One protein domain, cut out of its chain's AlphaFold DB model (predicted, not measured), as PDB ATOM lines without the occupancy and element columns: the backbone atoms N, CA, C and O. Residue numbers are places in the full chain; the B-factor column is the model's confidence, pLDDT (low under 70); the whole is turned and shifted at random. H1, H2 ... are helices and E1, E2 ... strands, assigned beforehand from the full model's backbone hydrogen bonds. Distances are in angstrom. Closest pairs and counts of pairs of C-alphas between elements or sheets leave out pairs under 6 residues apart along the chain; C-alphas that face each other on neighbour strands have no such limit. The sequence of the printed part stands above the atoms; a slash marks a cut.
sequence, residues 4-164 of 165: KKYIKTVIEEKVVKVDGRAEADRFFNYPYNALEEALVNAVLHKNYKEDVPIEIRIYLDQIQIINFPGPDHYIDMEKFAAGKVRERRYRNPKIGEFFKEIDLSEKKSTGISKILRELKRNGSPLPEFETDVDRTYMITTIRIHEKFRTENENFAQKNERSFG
ATOM      1  N   LYS A   4      -9.673 -31.033  -2.852       38.31
ATOM      2  CA  LYS A   4      -8.619 -31.491  -3.785       38.31
ATOM      3  C   LYS A   4      -8.828 -31.025  -5.234       38.31
ATOM      4  O   LYS A   4      -7.899 -31.133  -6.033       38.31
ATOM      5  N   LYS A   5     -10.023 -30.546  -5.608       36.75
ATOM      6  CA  LYS A   5     -10.350 -30.211  -7.005       36.75
ATOM      7  C   LYS A   5      -9.822 -28.836  -7.431       36.75
ATOM      8  O   LYS A   5      -9.358 -28.726  -8.557       36.75
ATOM      9  N   TYR A   6      -9.823 -27.839  -6.544       45.91
ATOM     10  CA  TYR A   6      -9.427 -26.464  -6.885       45.91
ATOM     11  C   TYR A   6      -7.906 -26.280  -6.973       45.91
ATOM     12  O   TYR A   6      -7.421 -25.619  -7.885       45.91
ATOM     13  N   ILE A   7      -7.136 -26.941  -6.099       49.34
ATOM     14  CA  ILE A   7      -5.661 -26.914  -6.157       49.34
ATOM     15  C   ILE A   7      -5.152 -27.566  -7.452       49.34
ATOM     16  O   ILE A   7      -4.219 -27.067  -8.075       49.34
ATOM     17  N   LYS A   8      -5.805 -28.643  -7.917       50.72
ATOM     18  CA  LYS A   8      -5.465 -29.288  -9.196       50.72
ATOM     19  C   LYS A   8      -5.697 -28.397 -10.418       50.72
ATOM     20  O   LYS A   8      -5.124 -28.681 -11.457       50.72
ATOM     21  N   THR A   9      -6.522 -27.355 -10.314       63.31
ATOM     22  CA  THR A   9      -6.767 -26.417 -11.420       63.31
ATOM     23  C   THR A   9      -5.617 -25.424 -11.605       63.31
ATOM     24  O   THR A   9      -5.495 -24.846 -12.674       63.31
ATOM     25  N   VAL A  10      -4.767 -25.242 -10.589       73.75
ATOM     26  CA  VAL A  10      -3.649 -24.279 -10.606       73.75
ATOM     27  C   VAL A  10      -2.306 -24.974 -10.839       73.75
ATOM     28  O   VAL A  10      -1.345 -24.334 -11.255       73.75
ATOM     29  N   ILE A  11      -2.222 -26.282 -10.585       84.38
ATOM     30  CA  ILE A  11      -0.992 -27.058 -10.757       84.38
ATOM     31  C   ILE A  11      -0.919 -27.636 -12.171       84.38
ATOM     32  O   ILE A  11      -1.760 -28.439 -12.570       84.38
ATOM     33  N   GLU A  12       0.148 -27.294 -12.881       85.56
ATOM     34  CA  GLU A  12       0.451 -27.758 -14.233       85.56
ATOM     35  C   GLU A  12       1.767 -28.549 -14.234       85.56
ATOM     36  O   GLU A  12       2.752 -28.134 -13.619       85.56
ATOM     37  N   GLU A  13       1.788 -29.699 -14.917       88.00
ATOM     38  CA  GLU A  13       3.001 -30.497 -15.154       88.00
ATOM     39  C   GLU A  13       3.628 -30.104 -16.494       88.00
ATOM     40  O   GLU A  13       2.931 -29.959 -17.499       88.00
ATOM     41  N   LYS A  14       4.958 -30.026 -16.535       83.81
ATOM     42  CA  LYS A  14       5.725 -29.889 -17.768       83.81
ATOM     43  C   LYS A  14       6.726 -31.020 -17.904       83.81
ATOM     44  O   LYS A  14       7.414 -31.389 -16.954       83.81
ATOM     45  N   VAL A  15       6.809 -31.546 -19.123       83.12
ATOM     46  CA  VAL A  15       7.706 -32.641 -19.494       83.12
ATOM     47  C   VAL A  15       8.641 -32.143 -20.587       83.12
ATOM     48  O   VAL A  15       8.192 -31.764 -21.666       83.12
ATOM     49  N   VAL A  16       9.944 -32.140 -20.314       81.25
ATOM     50  CA  VAL A  16      10.980 -31.699 -21.254       81.25
ATOM     51  C   VAL A  16      11.831 -32.900 -21.644       81.25
ATOM     52  O   VAL A  16      12.446 -33.542 -20.794       81.25
ATOM     53  N   LYS A  17      11.866 -33.218 -22.942       79.38
ATOM     54  CA  LYS A  17      12.790 -34.220 -23.481       79.38
ATOM     55  C   LYS A  17      14.175 -33.597 -23.617       79.38
ATOM     56  O   LYS A  17      14.293 -32.485 -24.123       79.38
ATOM     57  N   VAL A  18      15.194 -34.318 -23.165       78.50
ATOM     58  CA  VAL A  18      16.594 -33.909 -23.295       78.50
ATOM     59  C   VAL A  18      17.243 -34.807 -24.340       78.50
ATOM     60  O   VAL A  18      17.229 -36.030 -24.194       78.50
ATOM     61  N   ASP A  19      17.789 -34.214 -25.400       75.31
ATOM     62  CA  ASP A  19      18.442 -34.970 -26.468       75.31
ATOM     63  C   ASP A  19      19.616 -35.790 -25.917       75.31
ATOM     64  O   ASP A  19      20.431 -35.307 -25.132       75.31
ATOM     65  N   GLY A  20      19.682 -37.066 -26.306       75.56
ATOM     66  CA  GLY A  20      20.700 -38.006 -25.825       75.56
ATOM     67  C   GLY A  20      20.395 -38.675 -24.478       75.56
ATOM     68  O   GLY A  20      21.169 -39.531 -24.052       75.56
ATOM     69  N   ARG A  21      19.263 -38.363 -23.825       82.88
ATOM     70  CA  ARG A  21      18.787 -39.052 -22.612       82.88
ATOM     71  C   ARG A  21      17.433 -39.716 -22.871       82.88
ATOM     72  O   ARG A  21      16.516 -39.100 -23.402       82.88
ATOM     73  N   ALA A  22      17.294 -40.983 -22.473       74.31
ATOM     74  CA  ALA A  22      16.030 -41.716 -22.613       74.31
ATOM     75  C   ALA A  22      14.927 -41.189 -21.672       74.31
ATOM     76  O   ALA A  22      13.741 -41.260 -21.985       74.31
ATOM     77  N   GLU A  23      15.318 -40.655 -20.516       78.94
ATOM     78  CA  GLU A  23      14.412 -40.073 -19.526       78.94
ATOM     79  C   GLU A  23      14.112 -38.599 -19.837       78.94
ATOM     80  O   GLU A  23      15.009 -37.828 -20.177       78.94
ATOM     81  N   ALA A  24      12.850 -38.201 -19.668       80.38
ATOM     82  CA  ALA A  24      12.424 -36.805 -19.742       80.38
ATOM     83  C   ALA A  24      12.438 -36.157 -18.351       80.38
ATOM     84  O   ALA A  24      12.058 -36.793 -17.364       80.38
ATOM     85  N   ASP A  25      12.801 -34.877 -18.282       82.69
ATOM     86  CA  ASP A  25      12.688 -34.093 -17.056       82.69
ATOM     87  C   ASP A  25      11.228 -33.688 -16.838       82.69
ATOM     88  O   ASP A  25      10.578 -33.152 -17.740       82.69
ATOM     89  N   ARG A  26      10.714 -33.937 -15.631       87.44
ATOM     90  CA  ARG A  26       9.341 -33.615 -15.228       87.44
ATOM     91  C   ARG A  26       9.359 -32.682 -14.033       87.44
ATOM     92  O   ARG A  26      10.027 -32.977 -13.044       87.44
ATOM     93  N   PHE A  27       8.624 -31.585 -14.123       90.12
ATOM     94  CA  PHE A  27       8.509 -30.608 -13.047       90.12
ATOM     95  C   PHE A  27       7.157 -29.897 -13.126       90.12
ATOM     96  O   PHE A  27       6.548 -29.795 -14.192       90.12
ATOM     97  N   PHE A  28       6.680 -29.423 -11.983       93.12
ATOM     98  CA  PHE A  28       5.406 -28.718 -11.853       93.12
ATOM     99  C   PHE A  28       5.627 -27.215 -11.699       93.12
ATOM    100  O   PHE A  28       6.664 -26.797 -11.177       93.12
ATOM    101  N   ASN A  29       4.646 -26.404 -12.095       93.38
ATOM    102  CA  ASN A  29       4.663 -24.965 -11.817       93.38
ATOM    103  C   ASN A  29       4.679 -24.693 -10.299       93.38
ATOM    104  O   ASN A  29       5.433 -23.836  -9.840       93.38
ATOM    105  N   TYR A  30       3.955 -25.511  -9.530       94.88
ATOM    106  CA  TYR A  30       3.973 -25.585  -8.075       94.88
ATOM    107  C   TYR A  30       3.903 -27.053  -7.616       94.88
ATOM    108  O   TYR A  30       2.945 -27.753  -7.956       94.88
ATOM    109  N   PRO A  31       4.867 -27.560  -6.825       93.31
ATOM    110  CA  PRO A  31       4.809 -28.933  -6.328       93.31
ATOM    111  C   PRO A  31       3.630 -29.132  -5.375       93.31
ATOM    112  O   PRO A  31       3.572 -28.498  -4.320       93.31
ATOM    113  N   TYR A  32       2.729 -30.067  -5.699       91.06
ATOM    114  CA  TYR A  32       1.552 -30.371  -4.873       91.06
ATOM    115  C   TYR A  32       1.922 -30.641  -3.409       91.06
ATOM    116  O   TYR A  32       1.336 -30.045  -2.514       91.06
ATOM    117  N   ASN A  33       2.943 -31.468  -3.165       90.50
ATOM    118  CA  ASN A  33       3.363 -31.833  -1.808       90.50
ATOM    119  C   ASN A  33       3.879 -30.633  -0.993       90.50
ATOM    120  O   ASN A  33       3.744 -30.625   0.228       90.50
ATOM    121  N   ALA A  34       4.481 -29.631  -1.647       93.75
ATOM    122  CA  ALA A  34       4.939 -28.415  -0.976       93.75
ATOM    123  C   ALA A  34       3.750 -27.520  -0.597       93.75
ATOM    124  O   ALA A  34       3.688 -27.029   0.527       93.75
ATOM    125  N   LEU A  35       2.790 -27.351  -1.514       93.69
ATOM    126  CA  LEU A  35       1.560 -26.595  -1.261       93.69
ATOM    127  C   LEU A  35       0.691 -27.257  -0.185       93.69
ATOM    128  O   LEU A  35       0.211 -26.577   0.717       93.69
ATOM    129  N   GLU A  36       0.517 -28.578  -0.258       91.12
ATOM    130  CA  GLU A  36      -0.236 -29.358   0.726       91.12
ATOM    131  C   GLU A  36       0.364 -29.187   2.123       91.12
ATOM    132  O   GLU A  36      -0.351 -28.854   3.063       91.12
ATOM    133  N   GLU A  37       1.685 -29.321   2.253       92.12
ATOM    134  CA  GLU A  37       2.361 -29.160   3.538       92.12
ATOM    135  C   GLU A  37       2.279 -27.719   4.070       92.12
ATOM    136  O   GLU A  37       2.099 -27.506   5.269       92.12
ATOM    137  N   ALA A  38       2.373 -26.709   3.200       94.31
ATOM    138  CA  ALA A  38       2.205 -25.312   3.599       94.31
ATOM    139  C   ALA A  38       0.785 -25.033   4.129       94.31
ATOM    140  O   ALA A  38       0.628 -24.394   5.173       94.31
ATOM    141  N   LEU A  39      -0.245 -25.578   3.471       92.81
ATOM    142  CA  LEU A  39      -1.636 -25.477   3.919       92.81
ATOM    143  C   LEU A  39      -1.879 -26.230   5.228       92.81
ATOM    144  O   LEU A  39      -2.518 -25.698   6.135       92.81
ATOM    145  N   VAL A  40      -1.333 -27.439   5.360       90.50
ATOM    146  CA  VAL A  40      -1.385 -28.215   6.604       90.50
ATOM    147  C   VAL A  40      -0.771 -27.420   7.754       90.50
ATOM    148  O   VAL A  40      -1.392 -27.306   8.808       90.50
ATOM    149  N   ASN A  41       0.394 -26.797   7.555       91.00
ATOM    150  CA  ASN A  41       1.016 -25.963   8.583       91.00
ATOM    151  C   ASN A  41       0.142 -24.757   8.962       91.00
ATOM    152  O   ASN A  41      -0.006 -24.479  10.154       91.00
ATOM    153  N   ALA A  42      -0.494 -24.090   7.993       93.62
ATOM    154  CA  ALA A  42      -1.428 -23.000   8.278       93.62
ATOM    155  C   ALA A  42      -2.607 -23.471   9.151       93.62
ATOM    156  O   ALA A  42      -2.933 -22.833  10.150       93.62
ATOM    157  N   VAL A  43      -3.191 -24.635   8.847       92.25
ATOM    158  CA  VAL A  43      -4.272 -25.246   9.642       92.25
ATOM    159  C   VAL A  43      -3.794 -25.612  11.053       92.25
ATOM    160  O   VAL A  43      -4.446 -25.290  12.046       92.25
ATOM    161  N   LEU A  44      -2.628 -26.250  11.180       90.19
ATOM    162  CA  LEU A  44      -2.101 -26.703  12.472       90.19
ATOM    163  C   LEU A  44      -1.725 -25.552  13.413       90.19
ATOM    164  O   LEU A  44      -1.776 -25.726  14.639       90.19
ATOM    165  N   HIS A  45      -1.377 -24.389  12.863       90.50
ATOM    166  CA  HIS A  45      -0.944 -23.218  13.621       90.50
ATOM    167  C   HIS A  45      -1.983 -22.090  13.726       90.50
ATOM    168  O   HIS A  45      -1.768 -21.181  14.528       90.50
ATOM    169  N   LYS A  46      -3.133 -22.189  13.041       93.31
ATOM    170  CA  LYS A  46      -4.240 -21.222  13.144       93.31
ATOM    171  C   LYS A  46      -4.693 -21.017  14.593       93.31
ATOM    172  O   LYS A  46      -4.860 -21.981  15.350       93.31
ATOM    173  N   ASN A  47      -4.997 -19.775  14.974       93.62
ATOM    174  CA  ASN A  47      -5.795 -19.532  16.174       93.62
ATOM    175  C   ASN A  47      -7.285 -19.779  15.875       93.62
ATOM    176  O   ASN A  47      -7.943 -18.996  15.195       93.62
ATOM    177  N   TYR A  48      -7.829 -20.885  16.386       92.88
ATOM    178  CA  TYR A  48      -9.254 -21.221  16.248       92.88
ATOM    179  C   TYR A  48     -10.166 -20.499  17.244       92.88
ATOM    180  O   TYR A  48     -11.380 -20.660  17.174       92.88
ATOM    181  N   LYS A  49      -9.607 -19.716  18.174       92.75
ATOM    182  CA  LYS A  49     -10.403 -18.848  19.052       92.75
ATOM    183  C   LYS A  49     -10.817 -17.548  18.362       92.75
ATOM    184  O   LYS A  49     -11.713 -16.875  18.854       92.75
ATOM    185  N   GLU A  50     -10.159 -17.205  17.259       91.25
ATOM    186  CA  GLU A  50     -10.437 -16.016  16.460       91.25
ATOM    187  C   GLU A  50     -11.052 -16.414  15.118       91.25
ATOM    188  O   GLU A  50     -10.627 -17.382  14.473       91.25
ATOM    189  N   ASP A  51     -12.033 -15.629  14.681       92.50
ATOM    190  CA  ASP A  51     -12.733 -15.816  13.409       92.50
ATOM    191  C   ASP A  51     -11.984 -15.162  12.238       92.50
ATOM    192  O   ASP A  51     -12.544 -14.470  11.395       92.50
ATOM    193  N   VAL A  52     -10.663 -15.344  12.217       93.50
ATOM    194  CA  VAL A  52      -9.813 -14.929  11.099       93.50
ATOM    195  C   VAL A  52      -9.553 -16.161  10.233       93.50
ATOM    196  O   VAL A  52      -9.048 -17.162  10.757       93.50
ATOM    197  N   PRO A  53      -9.924 -16.161   8.941       94.56
ATOM    198  CA  PRO A  53      -9.693 -17.300   8.062       94.56
ATOM    199  C   PRO A  53      -8.214 -17.423   7.674       94.56
ATOM    200  O   PRO A  53      -7.438 -16.477   7.779       94.56
ATOM    201  N   ILE A  54      -7.829 -18.604   7.187       96.31
ATOM    202  CA  ILE A  54      -6.584 -18.755   6.423       96.31
ATOM    203  C   ILE A  54      -6.867 -18.210   5.024       96.31
ATOM    204  O   ILE A  54      -7.813 -18.659   4.376       96.31
ATOM    205  N   GLU A  55      -6.066 -17.257   4.561       96.56
ATOM    206  CA  GLU A  55      -6.236 -16.644   3.245       96.56
ATOM    207  C   GLU A  55      -5.237 -17.243   2.248       96.56
ATOM    208  O   GLU A  55      -4.058 -17.419   2.555       96.56
ATOM    209  N   ILE A  56      -5.711 -17.569   1.044       96.38
ATOM    210  CA  ILE A  56      -4.879 -18.073  -0.051       96.38
ATOM    211  C   ILE A  56      -4.995 -17.090  -1.210       96.38
ATOM    212  O   ILE A  56      -6.062 -16.962  -1.812       96.38
ATOM    213  N   ARG A  57      -3.895 -16.410  -1.536       95.44
ATOM    214  CA  ARG A  57      -3.814 -15.505  -2.687       95.44
ATOM    215  C   ARG A  57      -3.031 -16.170  -3.803       95.44
ATOM    216  O   ARG A  57      -1.926 -16.659  -3.585       95.44
ATOM    217  N   ILE A  58      -3.604 -16.181  -5.000       92.38
ATOM    218  CA  ILE A  58      -2.995 -16.779  -6.188       92.38
ATOM    219  C   ILE A  58      -2.720 -15.657  -7.179       92.38
ATOM    220  O   ILE A  58      -3.641 -14.981  -7.635       92.38
ATOM    221  N   TYR A  59      -1.446 -15.466  -7.486       90.88
ATOM    222  CA  TYR A  59      -0.946 -14.529  -8.480       90.88
ATOM    223  C   TYR A  59      -0.411 -15.304  -9.687       90.88
ATOM    224  O   TYR A  59      -0.283 -16.530  -9.657       90.88
ATOM    225  N   LEU A  60      -0.072 -14.585 -10.758       86.56
ATOM    226  CA  LEU A  60       0.475 -15.195 -11.973       86.56
ATOM    227  C   LEU A  60       1.807 -15.922 -11.730       86.56
ATOM    228  O   LEU A  60       2.102 -16.899 -12.414       86.56
ATOM    229  N   ASP A  61       2.606 -15.459 -10.770       91.94
ATOM    230  CA  ASP A  61       3.967 -15.935 -10.516       91.94
ATOM    231  C   ASP A  61       4.190 -16.478  -9.097       91.94
ATOM    232  O   ASP A  61       5.299 -16.916  -8.780       91.94
ATOM    233  N   GLN A  62       3.168 -16.471  -8.239       95.38
ATOM    234  CA  GLN A  62       3.279 -16.984  -6.875       95.38
ATOM    235  C   GLN A  62       1.931 -17.349  -6.245       95.38
ATOM    236  O   GLN A  62       0.881 -16.813  -6.597       95.38
ATOM    237  N   ILE A  63       1.983 -18.207  -5.231       96.94
ATOM    238  CA  ILE A  63       0.882 -18.483  -4.306       96.94
ATOM    239  C   ILE A  63       1.317 -18.046  -2.909       96.94
ATOM    240  O   ILE A  63       2.404 -18.407  -2.455       96.94
ATOM    241  N   GLN A  64       0.463 -17.294  -2.221       97.94
ATOM    242  CA  GLN A  64       0.662 -16.882  -0.836       97.94
ATOM    243  C   GLN A  64      -0.382 -17.534   0.065       97.94
ATOM    244  O   GLN A  64      -1.578 -17.473  -0.218       97.94
ATOM    245  N   ILE A  65       0.076 -18.127   1.164       98.12
ATOM    246  CA  ILE A  65      -0.769 -18.650   2.240       98.12
ATOM    247  C   ILE A  65      -0.548 -17.759   3.457       98.12
ATOM    248  O   ILE A  65       0.566 -17.683   3.976       98.12
ATOM    249  N   ILE A  66      -1.605 -17.084   3.891       97.81
ATOM    250  CA  ILE A  66      -1.582 -16.100   4.968       97.81
ATOM    251  C   ILE A  66      -2.342 -16.676   6.159       97.81
ATOM    252  O   ILE A  66      -3.477 -17.147   6.045       97.81
ATOM    253  N   ASN A  67      -1.685 -16.657   7.311       95.06
ATOM    254  CA  ASN A  67      -2.132 -17.264   8.553       95.06
ATOM    255  C   ASN A  67      -2.072 -16.226   9.682       95.06
ATOM    256  O   ASN A  67      -1.080 -15.507   9.805       95.06
ATOM    257  N   PHE A  68      -3.104 -16.223  10.529       95.00
ATOM    258  CA  PHE A  68      -3.122 -15.524  11.809       95.00
ATOM    259  C   PHE A  68      -3.281 -16.544  12.958       95.00
ATOM    260  O   PHE A  68      -4.225 -17.353  12.956       95.00
ATOM    261  N   PRO A  69      -2.389 -16.536  13.964       94.56
ATOM    262  CA  PRO A  69      -1.295 -15.604  14.190       94.56
ATOM    263  C   PRO A  69      -0.006 -16.049  13.483       94.56
ATOM    264  O   PRO A  69       0.089 -17.140  12.911       94.56
ATOM    265  N   GLY A  70       1.023 -15.215  13.580       93.00
ATOM    266  CA  GLY A  70       2.385 -15.576  13.221       93.00
ATOM    267  C   GLY A  70       3.010 -16.632  14.148       93.00
ATOM    268  O   GLY A  70       2.374 -17.144  15.077       93.00
ATOM    269  N   PRO A  71       4.276 -17.002  13.886       91.31
ATOM    270  CA  PRO A  71       5.013 -17.946  14.720       91.31
ATOM    271  C   PRO A  71       5.276 -17.342  16.103       91.31
ATOM    272  O   PRO A  71       5.476 -16.139  16.228       91.31
ATOM    273  N   ASP A  72       5.343 -18.166  17.148       89.81
ATOM    274  CA  ASP A  72       5.615 -17.667  18.500       89.81
ATOM    275  C   ASP A  72       6.940 -16.863  18.561       89.81
ATOM    276  O   ASP A  72       7.919 -17.208  17.899       89.81
ATOM    277  N   HIS A  73       7.011 -15.813  19.390       89.62
ATOM    278  CA  HIS A  73       8.154 -14.876  19.433       89.62
ATOM    279  C   HIS A  73       9.524 -15.520  19.691       89.62
ATOM    280  O   HIS A  73      10.541 -14.994  19.245       89.62
ATOM    281  N   TYR A  74       9.571 -16.650  20.397       87.31
ATOM    282  CA  TYR A  74      10.820 -17.370  20.667       87.31
ATOM    283  C   TYR A  74      11.336 -18.160  19.449       87.31
ATOM    284  O   TYR A  74      12.427 -18.734  19.505       87.31
ATOM    285  N   ILE A  75      10.566 -18.229  18.356       88.75
ATOM    286  CA  ILE A  75      10.981 -18.862  17.107       88.75
ATOM    287  C   ILE A  75      11.907 -17.910  16.345       88.75
ATOM    288  O   ILE A  75      11.531 -16.818  15.912       88.75
ATOM    289  N   ASP A  76      13.137 -18.379  16.163       90.94
ATOM    290  CA  ASP A  76      14.159 -17.773  15.318       90.94
ATOM    291  C   ASP A  76      13.787 -17.963  13.839       90.94
ATOM    292  O   ASP A  76      13.725 -19.097  13.350       90.94
ATOM    293  N   MET A  77      13.530 -16.856  13.135       91.81
ATOM    294  CA  MET A  77      13.059 -16.890  11.746       91.81
ATOM    295  C   MET A  77      14.125 -17.329  10.747       91.81
ATOM    296  O   MET A  77      13.781 -17.942   9.740       91.81
ATOM    297  N   GLU A  78      15.408 -17.093  11.024       92.25
ATOM    298  CA  GLU A  78      16.485 -17.564  10.150       92.25
ATOM    299  C   GLU A  78      16.572 -19.091  10.209       92.25
ATOM    300  O   GLU A  78      16.621 -19.782   9.185       92.25
ATOM    301  N   LYS A  79      16.506 -19.656  11.423       91.44
ATOM    302  CA  LYS A  79      16.435 -21.113  11.606       91.44
ATOM    303  C   LYS A  79      15.124 -21.687  11.088       91.44
ATOM    304  O   LYS A  79      15.134 -22.811  10.584       91.44
ATOM    305  N   PHE A  80      14.023 -20.946  11.205       91.12
ATOM    306  CA  PHE A  80      12.732 -21.316  10.637       91.12
ATOM    307  C   PHE A  80      12.815 -21.469   9.126       91.12
ATOM    308  O   PHE A  80      12.578 -22.566   8.626       91.12
ATOM    309  N   ALA A  81      13.254 -20.427   8.420       92.50
ATOM    310  CA  ALA A  81      13.389 -20.432   6.968       92.50
ATOM    311  C   ALA A  81      14.367 -21.512   6.475       92.50
ATOM    312  O   ALA A  81      14.148 -22.126   5.434       92.50
ATOM    313  N   ALA A  82      15.404 -21.823   7.260       91.38
ATOM    314  CA  ALA A  82      16.337 -22.909   6.967       91.38
ATOM    315  C   ALA A  82      15.795 -24.323   7.276       91.38
ATOM    316  O   ALA A  82      16.518 -25.305   7.085       91.38
ATOM    317  N   GLY A  83      14.574 -24.455   7.808       87.44
ATOM    318  CA  GLY A  83      13.995 -25.735   8.225       87.44
ATOM    319  C   GLY A  83      14.736 -26.392   9.397       87.44
ATOM    320  O   GLY A  83      14.766 -27.617   9.494       87.44
ATOM    321  N   LYS A  84      15.367 -25.590  10.267       86.81
ATOM    322  CA  LYS A  84      16.189 -26.014  11.418       86.81
ATOM    323  C   LYS A  84      15.518 -25.734  12.770       86.81
ATOM    324  O   LYS A  84      16.197 -25.650  13.799       86.81
ATOM    325  N   VAL A  85      14.194 -25.583  12.790       80.75
ATOM    326  CA  VAL A  85      13.419 -25.381  14.024       80.75
ATOM    327  C   VAL A  85      13.495 -26.635  14.890       80.75
ATOM    328  O   VAL A  85      13.245 -27.744  14.423       80.75
ATOM    329  N   ARG A  86      13.851 -26.465  16.166       69.06
ATOM    330  CA  ARG A  86      13.934 -27.575  17.131       69.06
ATOM    331  C   ARG A  86      12.622 -27.828  17.874       69.06
ATOM    332  O   ARG A  86      12.406 -28.950  18.327       69.06
ATOM    333  N   GLU A  87      11.775 -26.806  17.993       68.12
ATOM    334  CA  GLU A  87      10.491 -26.887  18.689       68.12
ATOM    335  C   GLU A  87       9.474 -27.731  17.905       68.12
ATOM    336  O   GLU A  87       9.454 -27.731  16.671       68.12
ATOM    337  N   ARG A  88       8.648 -28.497  18.629       66.50
ATOM    338  CA  ARG A  88       7.808 -29.559  18.046       66.50
ATOM    339  C   ARG A  88       6.325 -29.458  18.355       66.50
ATOM    340  O   ARG A  88       5.584 -30.433  18.190       66.50
ATOM    341  N   ARG A  89       5.892 -28.298  18.836       75.25
ATOM    342  CA  ARG A  89       4.521 -28.077  19.284       75.25
ATOM    343  C   ARG A  89       3.710 -27.377  18.203       75.25
ATOM    344  O   ARG A  89       3.980 -26.239  17.838       75.25
ATOM    345  N   TYR A  90       2.680 -28.067  17.727       82.94
ATOM    346  CA  TYR A  90       1.576 -27.424  17.025       82.94
ATOM    347  C   TYR A  90       0.700 -26.689  18.033       82.94
ATOM    348  O   TYR A  90       0.502 -27.179  19.148       82.94
ATOM    349  N   ARG A  91       0.125 -25.555  17.622       86.56
ATOM    350  CA  ARG A  91      -0.880 -24.845  18.428       86.56
ATOM    351  C   ARG A  91      -2.126 -25.714  18.627       86.56
ATOM    352  O   ARG A  91      -2.715 -25.709  19.703       86.56
ATOM    353  N   ASN A  92      -2.457 -26.525  17.619       88.50
ATOM    354  CA  ASN A  92      -3.603 -27.429  17.621       88.50
ATOM    355  C   ASN A  92      -3.157 -28.904  17.533       88.50
ATOM    356  O   ASN A  92      -3.274 -29.532  16.478       88.50
ATOM    357  N   PRO A  93      -2.643 -29.504  18.626       85.06
ATOM    358  CA  PRO A  93      -2.080 -30.854  18.595       85.06
ATOM    359  C   PRO A  93      -3.108 -31.940  18.253       85.06
ATOM    360  O   PRO A  93      -2.743 -32.894  17.573       85.06
ATOM    361  N   LYS A  94      -4.380 -31.772  18.650       86.38
ATOM    362  CA  LYS A  94      -5.474 -32.704  18.313       86.38
ATOM    363  C   LYS A  94      -5.766 -32.747  16.811       86.38
ATOM    364  O   LYS A  94      -5.985 -33.817  16.259       86.38
ATOM    365  N   ILE A  95      -5.715 -31.594  16.137       84.00
ATOM    366  CA  ILE A  95      -5.842 -31.532  14.672       84.00
ATOM    367  C   ILE A  95      -4.645 -32.240  14.026       84.00
ATOM    368  O   ILE A  95      -4.812 -33.007  13.085       84.00
ATOM    369  N   GLY A  96      -3.446 -32.053  14.584       80.06
ATOM    370  CA  GLY A  96      -2.244 -32.760  14.137       80.06
ATOM    371  C   GLY A  96      -2.288 -34.275  14.339       80.06
ATOM    372  O   GLY A  96      -1.674 -35.000  13.565       80.06
ATOM    373  N   GLU A  97      -2.986 -34.774  15.358       80.81
ATOM    374  CA  GLU A  97      -3.230 -36.210  15.540       80.81
ATOM    375  C   GLU A  97      -4.179 -36.737  14.465       80.81
ATOM    376  O   GLU A  97      -3.815 -37.672  13.757       80.81
ATOM    377  N   PHE A  98      -5.302 -36.050  14.238       81.50
ATOM    378  CA  PHE A  98      -6.236 -36.393  13.165       81.50
ATOM    379  C   PHE A  98      -5.567 -36.395  11.781       81.50
ATOM    380  O   PHE A  98      -5.739 -37.331  11.008       81.50
ATOM    381  N   PHE A  99      -4.736 -35.396  11.466       79.56
ATOM    382  CA  PHE A  99      -4.061 -35.306  10.163       79.56
ATOM    383  C   PHE A  99      -3.075 -36.448   9.912       79.56
ATOM    384  O   PHE A  99      -2.868 -36.829   8.761       79.56
ATOM    385  N   LYS A 100      -2.491 -37.020  10.969       73.75
ATOM    386  CA  LYS A 100      -1.660 -38.222  10.853       73.75
ATOM    387  C   LYS A 100      -2.484 -39.474  10.592       73.75
ATOM    388  O   LYS A 100      -2.029 -40.335   9.853       73.75
ATOM    389  N   GLU A 101      -3.671 -39.581  11.188       73.38
ATOM    390  CA  GLU A 101      -4.568 -40.724  10.970       73.38
ATOM    391  C   GLU A 101      -5.029 -40.822   9.510       73.38
ATOM    392  O   GLU A 101      -5.233 -41.921   9.002       73.38
ATOM    393  N   ILE A 102      -5.141 -39.681   8.820       76.12
ATOM    394  CA  ILE A 102      -5.556 -39.600   7.410       76.12
ATOM    395  C   ILE A 102      -4.396 -39.371   6.424       76.12
ATOM    396  O   ILE A 102      -4.644 -39.023   5.272       76.12
ATOM    397  N   ASP A 103      -3.148 -39.546   6.872       69.12
ATOM    398  CA  ASP A 103      -1.918 -39.426   6.066       69.12
ATOM    399  C   ASP A 103      -1.739 -38.069   5.344       69.12
ATOM    400  O   ASP A 103      -1.116 -37.971   4.290       69.12
ATOM    401  N   LEU A 104      -2.287 -36.988   5.916       65.00
ATOM    402  CA  LEU A 104      -2.111 -35.614   5.419       65.00
ATOM    403  C   LEU A 104      -0.921 -34.890   6.063       65.00
ATOM    404  O   LEU A 104      -0.565 -33.794   5.643       65.00
ATOM    405  N   SER A 105      -0.298 -35.476   7.083       61.22
ATOM    406  CA  SER A 105       0.886 -34.928   7.743       61.22
ATOM    407  C   SER A 105       1.884 -36.043   8.025       61.22
ATOM    408  O   SER A 105       1.546 -37.042   8.660       61.22
ATOM    409  N   GLU A 106       3.150 -35.822   7.656       63.22
ATOM    410  CA  GLU A 106       4.263 -36.650   8.135       63.22
ATOM    411  C   GLU A 106       4.472 -36.462   9.666       63.22
ATOM    412  O   GLU A 106       3.682 -35.834  10.383       63.22
ATOM    413  N   LYS A 107       5.566 -37.027  10.203       55.84
ATOM    414  CA  LYS A 107       6.011 -36.858  11.599       55.84
ATOM    415  C   LYS A 107       6.012 -35.375  12.027       55.84
ATOM    416  O   LYS A 107       6.324 -34.484  11.246       55.84
ATOM    417  N   LYS A 108       5.744 -35.125  13.320       57.81
ATOM    418  CA  LYS A 108       5.825 -33.784  13.940       57.81
ATOM    419  C   LYS A 108       7.182 -33.137  13.597       57.81
ATOM    420  O   LYS A 108       8.209 -33.793  13.769       57.81
ATOM    421  N   SER A 109       7.166 -31.866  13.181       55.41
ATOM    422  CA  SER A 109       8.353 -31.009  12.957       55.41
ATOM    423  C   SER A 109       9.158 -31.196  11.673       55.41
ATOM    424  O   SER A 109      10.273 -30.686  11.599       55.41
ATOM    425  N   THR A 110       8.632 -31.867  10.650       70.31
ATOM    426  CA  THR A 110       9.293 -31.904   9.332       70.31
ATOM    427  C   THR A 110       8.670 -30.962   8.313       70.31
ATOM    428  O   THR A 110       9.207 -30.869   7.217       70.31
ATOM    429  N   GLY A 111       7.599 -30.235   8.653       82.12
ATOM    430  CA  GLY A 111       6.791 -29.519   7.662       82.12
ATOM    431  C   GLY A 111       7.579 -28.526   6.813       82.12
ATOM    432  O   GLY A 111       7.624 -28.659   5.594       82.12
ATOM    433  N   ILE A 112       8.327 -27.611   7.440       90.88
ATOM    434  CA  ILE A 112       9.181 -26.677   6.687       90.88
ATOM    435  C   ILE A 112      10.270 -27.417   5.902       90.88
ATOM    436  O   ILE A 112      10.471 -27.153   4.720       90.88
ATOM    437  N   SER A 113      10.938 -28.402   6.509       90.81
ATOM    438  CA  SER A 113      11.961 -29.204   5.824       90.81
ATOM    439  C   SER A 113      11.397 -29.982   4.626       90.81
ATOM    440  O   SER A 113      12.102 -30.163   3.636       90.81
ATOM    441  N   LYS A 114      10.139 -30.426   4.692       91.12
ATOM    442  CA  LYS A 114       9.417 -31.093   3.607       91.12
ATOM    443  C   LYS A 114       9.095 -30.104   2.495       91.12
ATOM    444  O   LYS A 114       9.438 -30.399   1.359       91.12
ATOM    445  N   ILE A 115       8.572 -28.915   2.804       94.75
ATOM    446  CA  ILE A 115       8.369 -27.851   1.803       94.75
ATOM    447  C   ILE A 115       9.685 -27.568   1.057       94.75
ATOM    448  O   ILE A 115       9.726 -27.641  -0.170       94.75
ATOM    449  N   LEU A 116      10.783 -27.343   1.792       95.81
ATOM    450  CA  LEU A 116      12.113 -27.107   1.214       95.81
ATOM    451  C   LEU A 116      12.586 -28.275   0.334       95.81
ATOM    452  O   LEU A 116      13.106 -28.060  -0.761       95.81
ATOM    453  N   ARG A 117      12.409 -29.516   0.801       94.75
ATOM    454  CA  ARG A 117      12.795 -30.736   0.079       94.75
ATOM    455  C   ARG A 117      12.020 -30.893  -1.226       94.75
ATOM    456  O   ARG A 117      12.637 -31.170  -2.251       94.75
ATOM    457  N   GLU A 118      10.701 -30.731  -1.192       95.19
ATOM    458  CA  GLU A 118       9.840 -30.914  -2.363       95.19
ATOM    459  C   GLU A 118      10.069 -29.806  -3.404       95.19
ATOM    460  O   GLU A 118      10.180 -30.110  -4.592       95.19
ATOM    461  N   LEU A 119      10.247 -28.548  -2.975       96.56
ATOM    462  CA  LEU A 119      10.616 -27.447  -3.875       96.56
ATOM    463  C   LEU A 119      11.985 -27.683  -4.518       96.56
ATOM    464  O   LEU A 119      12.107 -27.615  -5.741       96.56
ATOM    465  N   LYS A 120      12.993 -28.064  -3.722       96.31
ATOM    466  CA  LYS A 120      14.336 -28.375  -4.232       96.31
ATOM    467  C   LYS A 120      14.322 -29.550  -5.211       96.31
ATOM    468  O   LYS A 120      14.997 -29.493  -6.232       96.31
ATOM    469  N   ARG A 121      13.556 -30.606  -4.918       94.81
ATOM    470  CA  ARG A 121      13.408 -31.772  -5.803       94.81
ATOM    471  C   ARG A 121      12.767 -31.397  -7.140       94.81
ATOM    472  O   ARG A 121      13.148 -31.963  -8.156       94.81
ATOM    473  N   ASN A 122      11.820 -30.462  -7.133       94.94
ATOM    474  CA  ASN A 122      11.167 -29.969  -8.343       94.94
ATOM    475  C   ASN A 122      12.015 -28.951  -9.128       94.94
ATOM    476  O   ASN A 122      11.663 -28.637 -10.256       94.94
ATOM    477  N   GLY A 123      13.097 -28.422  -8.544       95.25
ATOM    478  CA  GLY A 123      13.864 -27.316  -9.126       95.25
ATOM    479  C   GLY A 123      13.193 -25.945  -8.974       95.25
ATOM    480  O   GLY A 123      13.556 -25.004  -9.670       95.25
ATOM    481  N   SER A 124      12.212 -25.823  -8.075       96.44
ATOM    482  CA  SER A 124      11.518 -24.563  -7.791       96.44
ATOM    483  C   SER A 124      12.334 -23.645  -6.869       96.44
ATOM    484  O   SER A 124      13.141 -24.140  -6.073       96.44
ATOM    485  N   PRO A 125      12.066 -22.325  -6.892       96.94
ATOM    486  CA  PRO A 125      12.547 -21.408  -5.863       96.94
ATOM    487  C   PRO A 125      12.159 -21.874  -4.452       96.94
ATOM    488  O   PRO A 125      11.110 -22.490  -4.246       96.94
ATOM    489  N   LEU A 126      13.014 -21.573  -3.473       97.56
ATOM    490  CA  LEU A 126      12.709 -21.800  -2.059       97.56
ATOM    491  C   LEU A 126      11.562 -20.878  -1.601       97.56
ATOM    492  O   LEU A 126      11.369 -19.817  -2.195       97.56
ATOM    493  N   PRO A 127      10.791 -21.269  -0.570       97.50
ATOM    494  CA  PRO A 127       9.677 -20.466  -0.099       97.50
ATOM    495  C   PRO A 127      10.192 -19.235   0.654       97.50
ATOM    496  O   PRO A 127      11.232 -19.283   1.316       97.50
ATOM    497  N   GLU A 128       9.426 -18.153   0.596       97.88
ATOM    498  CA  GLU A 128       9.663 -16.948   1.389       97.88
ATOM    499  C   GLU A 128       8.695 -16.937   2.574       97.88
ATOM    500  O   GLU A 128       7.515 -17.269   2.431       97.88
ATOM    501  N   PHE A 129       9.201 -16.566   3.750       97.00
ATOM    502  CA  PHE A 129       8.412 -16.455   4.972       97.00
ATOM    503  C   PHE A 129       8.457 -15.018   5.473       97.00
ATOM    504  O   PHE A 129       9.538 -14.494   5.740       97.00
ATOM    505  N   GLU A 130       7.290 -14.404   5.631       96.81
ATOM    506  CA  GLU A 130       7.146 -13.027   6.099       96.81
ATOM    507  C   GLU A 130       6.259 -12.976   7.343       96.81
ATOM    508  O   GLU A 130       5.256 -13.681   7.452       96.81
ATOM    509  N   THR A 131       6.645 -12.143   8.299       96.81
ATOM    510  CA  THR A 131       5.918 -11.874   9.538       96.81
ATOM    511  C   THR A 131       6.445 -10.560  10.108       96.81
ATOM    512  O   THR A 131       7.597 -10.191   9.855       96.81
ATOM    513  N   ASP A 132       5.625  -9.848  10.867       95.38
ATOM    514  CA  ASP A 132       6.027  -8.627  11.555       95.38
ATOM    515  C   ASP A 132       6.777  -8.919  12.872       95.38
ATOM    516  O   ASP A 132       6.989 -10.066  13.285       95.38
ATOM    517  N   VAL A 133       7.223  -7.845  13.533       93.06
ATOM    518  CA  VAL A 133       7.919  -7.917  14.830       93.06
ATOM    519  C   VAL A 133       7.003  -8.500  15.911       93.06
ATOM    520  O   VAL A 133       7.454  -9.287  16.747       93.06
ATOM    521  N   ASP A 134       5.715  -8.162  15.843       95.38
ATOM    522  CA  ASP A 134       4.693  -8.566  16.808       95.38
ATOM    523  C   ASP A 134       4.122  -9.972  16.549       95.38
ATOM    524  O   ASP A 134       3.284 -10.449  17.314       95.38
ATOM    525  N   ARG A 135       4.592 -10.667  15.503       93.69
ATOM    526  CA  ARG A 135       4.140 -12.011  15.109       93.69
ATOM    527  C   ARG A 135       2.625 -12.100  14.921       93.69
ATOM    528  O   ARG A 135       2.008 -13.128  15.216       93.69
ATOM    529  N   THR A 136       2.009 -11.043  14.408       95.50
ATOM    530  CA  THR A 136       0.562 -10.980  14.196       95.50
ATOM    531  C   THR A 136       0.127 -11.884  13.051       95.50
ATOM    532  O   THR A 136      -0.945 -12.478  13.123       95.50
ATOM    533  N   TYR A 137       0.981 -12.078  12.044       95.94
ATOM    534  CA  TYR A 137       0.699 -12.929  10.891       95.94
ATOM    535  C   TYR A 137       1.913 -13.744  10.442       95.94
ATOM    536  O   TYR A 137       3.051 -13.468  10.815       95.94
ATOM    537  N   MET A 138       1.664 -14.749   9.606       96.69
ATOM    538  CA  MET A 138       2.670 -15.447   8.809       96.69
ATOM    539  C   MET A 138       2.194 -15.511   7.360       96.69
ATOM    540  O   MET A 138       1.111 -16.032   7.098       96.69
ATOM    541  N   ILE A 139       3.023 -15.054   6.426       98.19
ATOM    542  CA  ILE A 139       2.843 -15.275   4.989       98.19
ATOM    543  C   ILE A 139       3.879 -16.297   4.540       98.19
ATOM    544  O   ILE A 139       5.076 -16.107   4.732       98.19
ATOM    545  N   THR A 140       3.412 -17.386   3.936       98.19
ATOM    546  CA  THR A 140       4.256 -18.334   3.206       98.19
ATOM    547  C   THR A 140       4.035 -18.131   1.716       98.19
ATOM    548  O   THR A 140       2.945 -18.409   1.214       98.19
ATOM    549  N   THR A 141       5.063 -17.665   1.014       98.38
ATOM    550  CA  THR A 141       5.030 -17.446  -0.435       98.38
ATOM    551  C   THR A 141       5.784 -18.569  -1.134       98.38
ATOM    552  O   THR A 141       6.955 -18.816  -0.851       98.38
ATOM    553  N   ILE A 142       5.123 -19.239  -2.076       97.56
ATOM    554  CA  ILE A 142       5.744 -20.199  -2.987       97.56
ATOM    555  C   ILE A 142       5.679 -19.593  -4.383       97.56
ATOM    556  O   ILE A 142       4.591 -19.344  -4.900       97.56
ATOM    557  N   ARG A 143       6.843 -19.349  -4.992       96.62
ATOM    558  CA  ARG A 143       6.924 -18.826  -6.358       96.62
ATOM    559  C   ARG A 143       6.772 -19.929  -7.393       96.62
ATOM    560  O   ARG A 143       7.143 -21.082  -7.155       96.62
ATOM    561  N   ILE A 144       6.250 -19.547  -8.552       94.81
ATOM    562  CA  ILE A 144       6.146 -20.415  -9.712       94.81
ATOM    563  C   ILE A 144       7.539 -20.900 -10.122       94.81
ATOM    564  O   ILE A 144       8.534 -20.176 -10.027       94.81
ATOM    565  N   HIS A 145       7.623 -22.132 -10.603       94.44
ATOM    566  CA  HIS A 145       8.847 -22.654 -11.189       94.44
ATOM    567  C   HIS A 145       9.285 -21.788 -12.391       94.44
ATOM    568  O   HIS A 145       8.498 -21.520 -13.299       94.44
ATOM    569  N   GLU A 146      10.563 -21.399 -12.447       91.12
ATOM    570  CA  GLU A 146      11.099 -20.409 -13.403       91.12
ATOM    571  C   GLU A 146      10.780 -20.735 -14.873       91.12
ATOM    572  O   GLU A 146      10.369 -19.867 -15.637       91.12
ATOM    573  N   LYS A 147      10.864 -22.016 -15.256       87.94
ATOM    574  CA  LYS A 147      10.508 -22.509 -16.604       87.94
ATOM    575  C   LYS A 147       9.043 -22.296 -17.037       87.94
ATOM    576  O   LYS A 147       8.749 -22.517 -18.211       87.94
ATOM    577  N   PHE A 148       8.141 -21.927 -16.126       86.94
ATOM    578  CA  PHE A 148       6.766 -21.506 -16.438       86.94
ATOM    579  C   PHE A 148       6.634 -19.976 -16.476       86.94
ATOM    580  O   PHE A 148       5.814 -19.442 -17.218       86.94
ATOM    581  N   ARG A 149       7.480 -19.249 -15.733       79.62
ATOM    582  CA  ARG A 149       7.492 -17.779 -15.718       79.62
ATOM    583  C   ARG A 149       7.848 -17.195 -17.087       79.62
ATOM    584  O   ARG A 149       7.146 -16.319 -17.581       79.62
ATOM    585  N   THR A 150       8.895 -17.724 -17.720       69.25
ATOM    586  CA  THR A 150       9.379 -17.243 -19.027       69.25
ATOM    587  C   THR A 150       8.327 -17.382 -20.132       69.25
ATOM    588  O   THR A 150       8.282 -16.576 -21.056       69.25
ATOM    589  N   GLU A 151       7.447 -18.383 -20.055       64.38
ATOM    590  CA  GLU A 151       6.376 -18.567 -21.041       64.38
ATOM    591  C   GLU A 151       5.245 -17.557 -20.874       64.38
ATOM    592  O   GLU A 151       4.780 -17.015 -21.877       64.38
ATOM    593  N   ASN A 152       4.860 -17.247 -19.634       63.09
ATOM    594  CA  ASN A 152       3.859 -16.217 -19.359       63.09
ATOM    595  C   ASN A 152       4.324 -14.840 -19.853       63.09
ATOM    596  O   ASN A 152       3.559 -14.126 -20.500       63.09
ATOM    597  N   GLU A 153       5.593 -14.495 -19.618       65.12
ATOM    598  CA  GLU A 153       6.192 -13.239 -20.093       65.12
ATOM    599  C   GLU A 153       6.242 -13.178 -21.634       65.12
ATOM    600  O   GLU A 153       5.870 -12.166 -22.235       65.12
ATOM    601  N   ASN A 154       6.610 -14.282 -22.296       63.12
ATOM    602  CA  ASN A 154       6.627 -14.374 -23.760       63.12
ATOM    603  C   ASN A 154       5.219 -14.310 -24.381       63.12
ATOM    604  O   ASN A 154       5.033 -13.710 -25.444       63.12
ATOM    605  N   PHE A 155       4.221 -14.920 -23.737       61.12
ATOM    606  CA  PHE A 155       2.829 -14.890 -24.187       61.12
ATOM    607  C   PHE A 155       2.217 -13.489 -24.042       61.12
ATOM    608  O   PHE A 155       1.579 -13.003 -24.978       61.12
ATOM    609  N   ALA A 156       2.475 -12.809 -22.920       61.81
ATOM    610  CA  ALA A 156       2.042 -11.432 -22.691       61.81
ATOM    611  C   ALA A 156       2.607 -10.472 -23.754       61.81
ATOM    612  O   ALA A 156       1.840  -9.774 -24.419       61.81
ATOM    613  N   GLN A 157       3.919 -10.527 -24.021       62.59
ATOM    614  CA  GLN A 157       4.552  -9.686 -25.050       62.59
ATOM    615  C   GLN A 157       4.021  -9.954 -26.466       62.59
ATOM    616  O   GLN A 157       3.932  -9.037 -27.286       62.59
ATOM    617  N   LYS A 158       3.674 -11.206 -26.789       59.81
ATOM    618  CA  LYS A 158       3.123 -11.561 -28.104       59.81
ATOM    619  C   LYS A 158       1.707 -11.009 -28.294       59.81
ATOM    620  O   LYS A 158       1.382 -10.544 -29.388       59.81
ATOM    621  N   ASN A 159       0.893 -11.013 -27.242       60.69
ATOM    622  CA  ASN A 159      -0.453 -10.448 -27.285       60.69
ATOM    623  C   ASN A 159      -0.425  -8.918 -27.375       60.69
ATOM    624  O   ASN A 159      -1.118  -8.367 -28.223       60.69
ATOM    625  N   GLU A 160       0.431  -8.227 -26.616       65.38
ATOM    626  CA  GLU A 160       0.567  -6.761 -26.705       65.38
ATOM    627  C   GLU A 160       0.951  -6.286 -28.118       65.38
ATOM    628  O   GLU A 160       0.390  -5.317 -28.625       65.38
ATOM    629  N   ARG A 161       1.830  -7.020 -28.814       61.72
ATOM    630  CA  ARG A 161       2.188  -6.729 -30.216       61.72
ATOM    631  C   ARG A 161       1.062  -7.001 -31.216       61.72
ATOM    632  O   ARG A 161       1.086  -6.440 -32.304       61.72
ATOM    633  N   SER A 162       0.103  -7.856 -30.867       58.19
ATOM    634  CA  SER A 162      -1.024  -8.228 -31.738       58.19
ATOM    635  C   SER A 162      -2.198  -7.245 -31.642       58.19
ATOM    636  O   SER A 162      -2.993  -7.166 -32.569       58.19
ATOM    637  N   PHE A 163      -2.300  -6.491 -30.541       56.50
ATOM    638  CA  PHE A 163      -3.308  -5.438 -30.344       56.50
ATOM    639  C   PHE A 163      -2.790  -4.021 -30.659       56.50
ATOM    640  O   PHE A 163      -3.571  -3.073 -30.642       56.50
ATOM    641  N   GLY A 164      -1.490  -3.869 -30.929       55.03
ATOM    642  CA  GLY A 164      -0.845  -2.599 -31.284       55.03
ATOM    643  C   GLY A 164      -0.578  -2.394 -32.782       55.03
ATOM    644  O   GLY A 164       0.243  -1.538 -33.110       55.03
TER     645      GLY A 164
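This is residues 4 to 164 of the 165 residues of the protein "HATPase_c_4 domain-containing protein" of bacterium 0.1xD8-71 (UniProt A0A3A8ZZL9). A four-stranded sheet has helix H2 packed along one face, and helix H5 runs side by side with H2 in the opposite direction. From one end of this body two arms stick out on diverging courses: the tip of the E1 and E2 hairpin, residues 18 to 23, and the far part of H6 with the last residue, residues 153 to 164; H4 lies at the other end. The printed part has 161 residues, with six named helices and six named strands in the order H1 E1 E2 H2 E3 E4 H3 H4 H5 E5 E6 H6, a mixed class. The larger sheet runs E3 E4 E6 E5, antiparallel throughout. The whole is only just compact, close to loose, with a radius of gyration of the C-alphas of 18.0 A and spans of 52 by 43 by 32 A.

H1, residues 4 to 7, begins at C-alpha 4 (-8.619, -31.491, -3.785). E1, residues 13 to 17, and E2, residues 24 to 28, form a hairpin. H2, residues 32 to 45, is 20.0 A long and begins at C-alpha 32 (1.552, -30.371, -4.873). E3, residues 55 to 58, precedes E4, residues 62 to 67, 16.4 A long. H3 holds residues 77 to 81, H4 residues 93 to 101, and H5 residues 111 to 122, 16.6 A long. E5, residues 128 to 130, precedes E6, residues 138 to 143, 16.1 A long. H6, residues 146 to 163, is 26.8 A long and ends at C-alpha 163 (-3.308, -5.438, -30.344).

In the sheet, N 57 and O 64 of hairpin E3 and E4 are 2.9 A apart, N 65 and O 140 of E4 and E6 2.9 A, and N 139 and O 130 of hairpin E5 and E6 2.8 A, each within hydrogen-bond range. H2 is on this sheet, making two layers, helix on one face; it lies over E4 and E6 at a height of 9.9 A. H2 touches H5, closest at the C-alphas of Ala 34 and Ile 115, 4.5 A, at a shallow tilt of 14 degrees, opposite ways. H2 and H4 only just touch, only at their ends, with 3 pairs of C-alphas within 8 A; the closest are Leu 44 and Gly 96, 6.3 A. H3 only grazes the sheet. In E1 and E2, antiparallel, N 14 and O 27 are 2.8 A apart. H6 is apart from E1. Each O i to N i+4 pair is within range in H2, H3, H4 and H5, and 13 of 14 in H6; H1 is too short for one.

The C-alphas of Lys 94 and Gly 164 are the two farthest apart, 58.2 A. The printed part has no cut, and the link from H3 to H4 is long. Mean pLDDT of the printed part is 84.2; residues 4 to 9, 86 to 88, 103 to 109 and 150 to 164 are under 70.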